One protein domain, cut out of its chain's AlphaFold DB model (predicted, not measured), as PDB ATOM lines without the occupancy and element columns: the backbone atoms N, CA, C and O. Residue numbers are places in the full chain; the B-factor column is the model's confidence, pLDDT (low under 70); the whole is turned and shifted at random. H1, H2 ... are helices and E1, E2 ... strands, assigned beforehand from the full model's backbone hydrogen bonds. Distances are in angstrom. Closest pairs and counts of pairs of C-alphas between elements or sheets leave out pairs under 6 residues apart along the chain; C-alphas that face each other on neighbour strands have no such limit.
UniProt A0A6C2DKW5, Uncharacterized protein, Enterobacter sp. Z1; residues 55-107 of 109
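This is residues 55 to 107 of the 109 residues of an uncharacterized protein of Enterobacter sp. Z1 (UniProt A0A6C2DKW5). A small antiparallel sheet, E2 - E1 - E3, has one helix, H1, packed along one face in two layers, while the E1-E2 loop and the unnamed tail, residues 94 to 107, reach opposite ends. The 53 printed residues run E1, E2, H1, E3, mixed in class, with under half in named elements. The whole is compact, radius of gyration of the C-alphas 10.4 A, spanning 32 by 19 by 16 A.

E1 is residues 55 to 58, from C-alpha 55 at (187.112, 169.951, 207.563); E2 is residues 69 to 73; H1 is residues 76 to 86, 15.5 A from first to last C-alpha; E3 is residues 89 to 93, 13.2 A from first to last C-alpha, ending with C-alpha 93 at (184.717, 168.760, 212.629).

E1 and E2 form a hairpin, with N 57 and O 71 within hydrogen-bond range at 2.8 A; E1 and E3 are antiparallel neighbours, with N 56 and O 91 within hydrogen-bond range at 2.9 A. H1 lies over E1, height over the sheet 7.7 A, C-alphas of Thr 57 and Ala 79 closest at 5.6 A; every O i to N i+4 pair in H1 is within hydrogen-bond range. E2, H1, E3 form a split strand-helix-strand unit, E1 between its same-way strands, crossover right-handed.

Asp 63 and Gln 99 have the farthest C-alphas, 32.0 A. The printed part has no cut; no link is long; residues 96 to 107 have pLDDT under 70.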
ATOM      1  N   TRP A  55     186.557 171.226 207.995       90.56
ATOM      2  CA  TRP A  55     187.112 169.951 207.563       90.56
ATOM      3  C   TRP A  55     188.596 169.888 207.891       90.56
ATOM      4  O   TRP A  55     189.363 170.774 207.505       90.56
ATOM      5  N   ARG A  56     189.005 168.834 208.594       90.44
ATOM      6  CA  ARG A  56     190.397 168.610 208.980       90.44
ATOM      7  C   ARG A  56     191.041 167.592 208.054       90.44
ATOM      8  O   ARG A  56     190.512 166.498 207.875       90.44
ATOM      9  N   THR A  57     192.186 167.957 207.497       91.94
ATOM     10  CA  THR A  57     193.036 167.078 206.693       91.94
ATOM     11  C   THR A  57     194.092 166.445 207.589       91.94
ATOM     12  O   THR A  57     194.747 167.150 208.360       91.94
ATOM     13  N   TYR A  58     194.279 165.138 207.462       91.69
ATOM     14  CA  TYR A  58     195.295 164.343 208.148       91.69
ATOM     15  C   TYR A  58     196.359 163.876 207.159       91.69
ATOM     16  O   TYR A  58     196.073 163.720 205.971       91.69
ATOM     17  N   TYR A  59     197.577 163.654 207.650       91.56
ATOM     18  CA  TYR A  59     198.615 162.942 206.900       91.56
ATOM     19  C   TYR A  59     198.204 161.474 206.648       91.56
ATOM     20  O   TYR A  59     197.296 160.980 207.319       91.56
ATOM     21  N   PRO A  60     198.828 160.768 205.683       92.06
ATOM     22  CA  PRO A  60     198.656 159.322 205.546       92.06
ATOM     23  C   PRO A  60     198.946 158.612 206.871       92.06
ATOM     24  O   PRO A  60     199.912 158.953 207.555       92.06
ATOM     25  N   ASP A  61     198.132 157.610 207.205       85.69
ATOM     26  CA  ASP A  61     198.327 156.798 208.406       85.69
ATOM     27  C   ASP A  61     199.564 155.903 208.233       85.69
ATOM     28  O   ASP A  61     199.495 154.766 207.762       85.69
ATOM     29  N   THR A  62     200.718 156.453 208.595       84.19
ATOM     30  CA  THR A  62     201.972 155.729 208.811       84.19
ATOM     31  C   THR A  62     202.302 155.725 210.301       84.19
ATOM     32  O   THR A  62     201.779 156.547 211.055       84.19
ATOM     33  N   ASP A  63     203.209 154.848 210.732       79.31
ATOM     34  CA  ASP A  63     203.633 154.764 212.140       79.31
ATOM     35  C   ASP A  63     204.164 156.102 212.700       79.31
ATOM     36  O   ASP A  63     204.084 156.356 213.898       79.31
ATOM     37  N   GLU A  64     204.677 156.984 211.838       75.38
ATOM     38  CA  GLU A  64     205.205 158.305 212.209       75.38
ATOM     39  C   GLU A  64     204.118 159.394 212.289       75.38
ATOM     40  O   GLU A  64     204.266 160.383 213.006       75.38
ATOM     41  N   HIS A  65     203.013 159.224 211.559       74.12
ATOM     42  CA  HIS A  65     202.008 160.268 211.334       74.12
ATOM     43  C   HIS A  65     200.602 159.874 211.792       74.12
ATOM     44  O   HIS A  65     199.635 160.558 211.450       74.12
ATOM     45  N   GLN A  66     200.475 158.803 212.577       78.44
ATOM     46  CA  GLN A  66     199.184 158.298 213.029       78.44
ATOM     47  C   GLN A  66     198.377 159.403 213.729       78.44
ATOM     48  O   GLN A  66     198.823 159.995 214.713       78.44
ATOM     49  N   TYR A  67     197.190 159.702 213.194       79.69
ATOM     50  CA  TYR A  67     196.313 160.781 213.671       79.69
ATOM     51  C   TYR A  67     196.934 162.193 213.656       79.69
ATOM     52  O   TYR A  67     196.392 163.111 214.281       79.69
ATOM     53  N   LYS A  68     198.035 162.420 212.925       87.88
ATOM     54  CA  LYS A  68     198.642 163.750 212.808       87.88
ATOM     55  C   LYS A  68     197.821 164.625 211.862       87.88
ATOM     56  O   LYS A  68     197.719 164.363 210.662       87.88
ATOM     57  N   ALA A  69     197.255 165.699 212.402       88.44
ATOM     58  CA  ALA A  69     196.534 166.688 211.614       88.44
ATOM     59  C   ALA A  69     197.507 167.560 210.799       88.44
ATOM     60  O   ALA A  69     198.506 168.048 211.322       88.44
ATOM     61  N   HIS A  70     197.190 167.788 209.526       88.00
ATOM     62  CA  HIS A  70     197.927 168.685 208.635       88.00
ATOM     63  C   HIS A  70     197.349 170.111 208.676       88.00
ATOM     64  O   HIS A  70     198.066 171.093 208.882       88.00
ATOM     65  N   SER A  71     196.037 170.249 208.463       87.94
ATOM     66  CA  SER A  71     195.379 171.555 208.309       87.94
ATOM     67  C   SER A  71     193.872 171.485 208.524       87.94
ATOM     68  O   SER A  71     193.270 170.421 208.388       87.94
ATOM     69  N   GLU A  72     193.253 172.641 208.761       88.12
ATOM     70  CA  GLU A  72     191.796 172.808 208.787       88.12
ATOM     71  C   GLU A  72     191.330 173.776 207.693       88.12
ATOM     72  O   GLU A  72     191.936 174.823 207.466       88.12
ATOM     73  N   SER A  73     190.249 173.415 206.997       83.75
ATOM     74  CA  SER A  73     189.655 174.192 205.902       83.75
ATOM     75  C   SER A  73     188.146 174.314 206.063       83.75
ATOM     76  O   SER A  73     187.478 173.337 206.379       83.75
ATOM     77  N   GLY A  74     187.588 175.498 205.810       81.50
ATOM     78  CA  GLY A  74     186.142 175.733 205.866       81.50
ATOM     79  C   GLY A  74     185.373 174.869 204.856       81.50
ATOM     80  O   GLY A  74     184.512 174.100 205.270       81.50
ATOM     81  N   PRO A  75     185.689 174.936 203.547       85.50
ATOM     82  CA  PRO A  75     185.076 174.070 202.539       85.50
ATOM     83  C   PRO A  75     185.708 172.673 202.473       85.50
ATOM     84  O   PRO A  75     186.935 172.539 202.455       85.50
ATOM     85  N   GLU A  76     184.872 171.644 202.300       90.06
ATOM     86  CA  GLU A  76     185.306 170.249 202.103       90.06
ATOM     87  C   GLU A  76     186.222 170.096 200.887       90.06
ATOM     88  O   GLU A  76     187.223 169.385 200.929       90.06
ATOM     89  N   SER A  77     185.900 170.797 199.797       90.69
ATOM     90  CA  SER A  77     186.643 170.730 198.538       90.69
ATOM     91  C   SER A  77     188.112 171.123 198.702       90.69
ATOM     92  O   SER A  77     188.987 170.504 198.099       90.69
ATOM     93  N   CYS A  78     188.401 172.106 199.560       88.69
ATOM     94  CA  CYS A  78     189.769 172.515 199.855       88.69
ATOM     95  C   CYS A  78     190.506 171.435 200.659       88.69
ATOM     96  O   CYS A  78     191.607 171.037 200.280       88.69
ATOM     97  N   ALA A  79     189.870 170.904 201.710       90.38
ATOM     98  CA  ALA A  79     190.450 169.840 202.527       90.38
ATOM     99  C   ALA A  79     190.721 168.564 201.712       90.38
ATOM    100  O   ALA A  79     191.785 167.962 201.861       90.38
ATOM    101  N   ARG A  80     189.796 168.185 200.815       93.06
ATOM    102  CA  ARG A  80     189.950 167.036 199.906       93.06
ATOM    103  C   ARG A  80     191.091 167.231 198.921       93.06
ATOM    104  O   ARG A  80     191.869 166.304 198.737       93.06
ATOM    105  N   ARG A  81     191.230 168.425 198.334       93.88
ATOM    106  CA  ARG A  81     192.357 168.737 197.444       93.88
ATOM    107  C   ARG A  81     193.696 168.540 198.164       93.88
ATOM    108  O   ARG A  81     194.551 167.832 197.646       93.88
ATOM    109  N   ILE A  82     193.843 169.098 199.370       90.75
ATOM    110  CA  ILE A  82     195.074 168.961 200.169       90.75
ATOM    111  C   ILE A  82     195.322 167.493 200.540       90.75
ATOM    112  O   ILE A  82     196.443 167.014 200.412       90.75
ATOM    113  N   ALA A  83     194.285 166.756 200.956       92.44
ATOM    114  CA  ALA A  83     194.408 165.335 201.276       92.44
ATOM    115  C   ALA A  83     194.917 164.523 200.076       92.44
ATOM    116  O   ALA A  83     195.835 163.723 200.230       92.44
ATOM    117  N   SER A  84     194.388 164.773 198.873       93.25
ATOM    118  CA  SER A  84     194.869 164.130 197.647       93.25
ATOM    119  C   SER A  84     196.321 164.486 197.312       93.25
ATOM    120  O   SER A  84     197.046 163.624 196.826       93.25
ATOM    121  N   GLU A  85     196.762 165.717 197.590       93.75
ATOM    122  CA  GLU A  85     198.148 166.162 197.364       93.75
ATOM    123  C   GLU A  85     199.152 165.467 198.299       93.75
ATOM    124  O   GLU A  85     200.264 165.159 197.874       93.75
ATOM    125  N   ILE A  86     198.767 165.200 199.552       90.62
ATOM    126  CA  ILE A  86     199.662 164.606 200.564       90.62
ATOM    127  C   ILE A  86     199.467 163.094 200.760       90.62
ATOM    128  O   ILE A  86     200.142 162.500 201.596       90.62
ATOM    129  N   GLY A  87     198.532 162.470 200.036       92.44
ATOM    130  CA  GLY A  87     198.148 161.065 200.236       92.44
ATOM    131  C   GLY A  87     197.384 160.803 201.542       92.44
ATOM    132  O   GLY A  87     197.390 159.685 202.044       92.44
ATOM    133  N   GLY A  88     196.767 161.836 202.115       92.81
ATOM    134  CA  GLY A  88     196.072 161.803 203.399       92.81
ATOM    135  C   GLY A  88     194.559 161.587 203.298       92.81
ATOM    136  O   GLY A  88     194.025 161.201 202.258       92.81
ATOM    137  N   TYR A  89     193.847 161.890 204.385       93.25
ATOM    138  CA  TYR A  89     192.384 161.777 204.477       93.25
ATOM    139  C   TYR A  89     191.749 162.990 205.166       93.25
ATOM    140  O   TYR A  89     192.436 163.841 205.733       93.25
ATOM    141  N   VAL A  90     190.420 163.099 205.077       93.25
ATOM    142  CA  VAL A  90     189.653 164.246 205.581       93.25
ATOM    143  C   VAL A  90     188.574 163.786 206.557       93.25
ATOM    144  O   VAL A  90     187.896 162.795 206.300       93.25
ATOM    145  N   VAL A  91     188.380 164.539 207.641       91.25
ATOM    146  CA  VAL A  91     187.338 164.298 208.652       91.25
ATOM    147  C   VAL A  91     186.548 165.591 208.924       91.25
ATOM    148  O   VAL A  91     187.165 166.652 209.072       91.25
ATOM    149  N   PRO A  92     185.201 165.545 208.999       90.69
ATOM    150  CA  PRO A  92     184.397 166.697 209.401       90.69
ATOM    151  C   PRO A  92     184.547 166.991 210.900       90.69
ATOM    152  O   PRO A  92     184.519 166.085 211.733       90.69
ATOM    153  N   ILE A  93     184.653 168.271 211.251       87.12
ATOM    154  CA  ILE A  93     184.717 168.760 212.629       87.12
ATOM    155  C   ILE A  93     183.447 169.555 212.921       87.12
ATOM    156  O   ILE A  93     183.207 170.594 212.311       87.12
ATOM    157  N   TYR A  94     182.635 169.090 213.870       83.50
ATOM    158  CA  TYR A  94     181.350 169.716 214.224       83.50
ATOM    159  C   TYR A  94     181.446 170.709 215.392       83.50
ATOM    160  O   TYR A  94     180.457 171.337 215.760       83.50
ATOM    161  N   HIS A  95     182.627 170.855 215.993       74.25
ATOM    162  CA  HIS A  95     182.848 171.679 217.179       74.25
ATOM    163  C   HIS A  95     183.814 172.829 216.861       74.25
ATOM    164  O   HIS A  95     184.823 172.618 216.196       74.25
ATOM    165  N   GLY A  96     183.541 174.035 217.368       64.56
ATOM    166  CA  GLY A  96     184.382 175.222 217.147       64.56
ATOM    167  C   GLY A  96     183.770 176.249 216.187       64.56
ATOM    168  O   GLY A  96     182.727 176.017 215.584       64.56
ATOM    169  N   LYS A  97     184.383 177.440 216.092       57.19
ATOM    170  CA  LYS A  97     183.894 178.527 215.226       57.19
ATOM    171  C   LYS A  97     184.453 178.376 213.797       57.19
ATOM    172  O   LYS A  97     185.673 178.288 213.662       57.19
ATOM    173  N   PRO A  98     183.619 178.484 212.742       55.62
ATOM    174  CA  PRO A  98     184.050 178.354 211.340       55.62
ATOM    175  C   PRO A  98     185.151 179.338 210.912       55.62
ATOM    176  O   PRO A  98     185.925 179.066 209.995       55.62
ATOM    177  N   GLN A  99     185.238 180.492 211.589       54.97
ATOM    178  CA  GLN A  99     186.182 181.575 211.286       54.97
ATOM    179  C   GLN A  99     187.653 181.136 211.267       54.97
ATOM    180  O   GLN A  99     188.434 181.704 210.508       54.97
ATOM    181  N   ASN A 100     188.028 180.116 212.040       55.25
ATOM    182  CA  ASN A 100     189.419 179.659 212.108       55.25
ATOM    183  C   ASN A 100     189.847 178.842 210.880       55.25
ATOM    184  O   ASN A 100     191.043 178.730 210.605       55.25
ATOM    185  N   CYS A 101     188.889 178.294 210.130       53.91
ATOM    186  CA  CYS A 101     189.161 177.341 209.057       53.91
ATOM    187  C   CYS A 101     189.078 177.985 207.654       53.91
ATOM    188  O   CYS A 101     189.461 177.369 206.664       53.91
ATOM    189  N   ALA A 102     188.630 179.240 207.530       54.94
ATOM    190  CA  ALA A 102     188.510 179.931 206.238       54.94
ATOM    191  C   ALA A 102     189.862 180.242 205.557       54.94
ATOM    192  O   ALA A 102     189.894 180.479 204.353       54.94
ATOM    193  N   ALA A 103     190.971 180.225 206.304       55.78
ATOM    194  CA  ALA A 103     192.283 180.662 205.822       55.78
ATOM    195  C   ALA A 103     193.286 179.524 205.539       55.78
ATOM    196  O   ALA A 103     194.438 179.811 205.225       55.78
ATOM    197  N   GLY A 104     192.892 178.247 205.648       54.78
ATOM    198  CA  GLY A 104     193.851 177.138 205.536       54.78
ATOM    199  C   GLY A 104     194.887 177.181 206.662       54.78
ATOM    200  O   GLY A 104     196.094 177.112 206.432       54.78
ATOM    201  N   THR A 105     194.413 177.367 207.892       63.38
ATOM    202  CA  THR A 105     195.281 177.508 209.059       63.38
ATOM    203  C   THR A 105     195.941 176.161 209.356       63.38
ATOM    204  O   THR A 105     195.265 175.134 209.469       63.38
ATOM    205  N   LYS A 106     197.274 176.151 209.482       67.06
ATOM    206  CA  LYS A 106     197.991 174.976 209.987       67.06
ATOM    207  C   LYS A 106     197.542 174.697 211.418       67.06
ATOM    208  O   LYS A 106     197.494 175.618 212.236       67.06
ATOM    209  N   VAL A 107     197.229 173.439 211.709       66.75
ATOM    210  CA  VAL A 107     196.923 173.017 213.079       66.75
ATOM    211  C   VAL A 107     198.207 173.172 213.897       66.75
ATOM    212  O   VAL A 107     199.261 172.695 213.478       66.75
TER     213      VAL A 107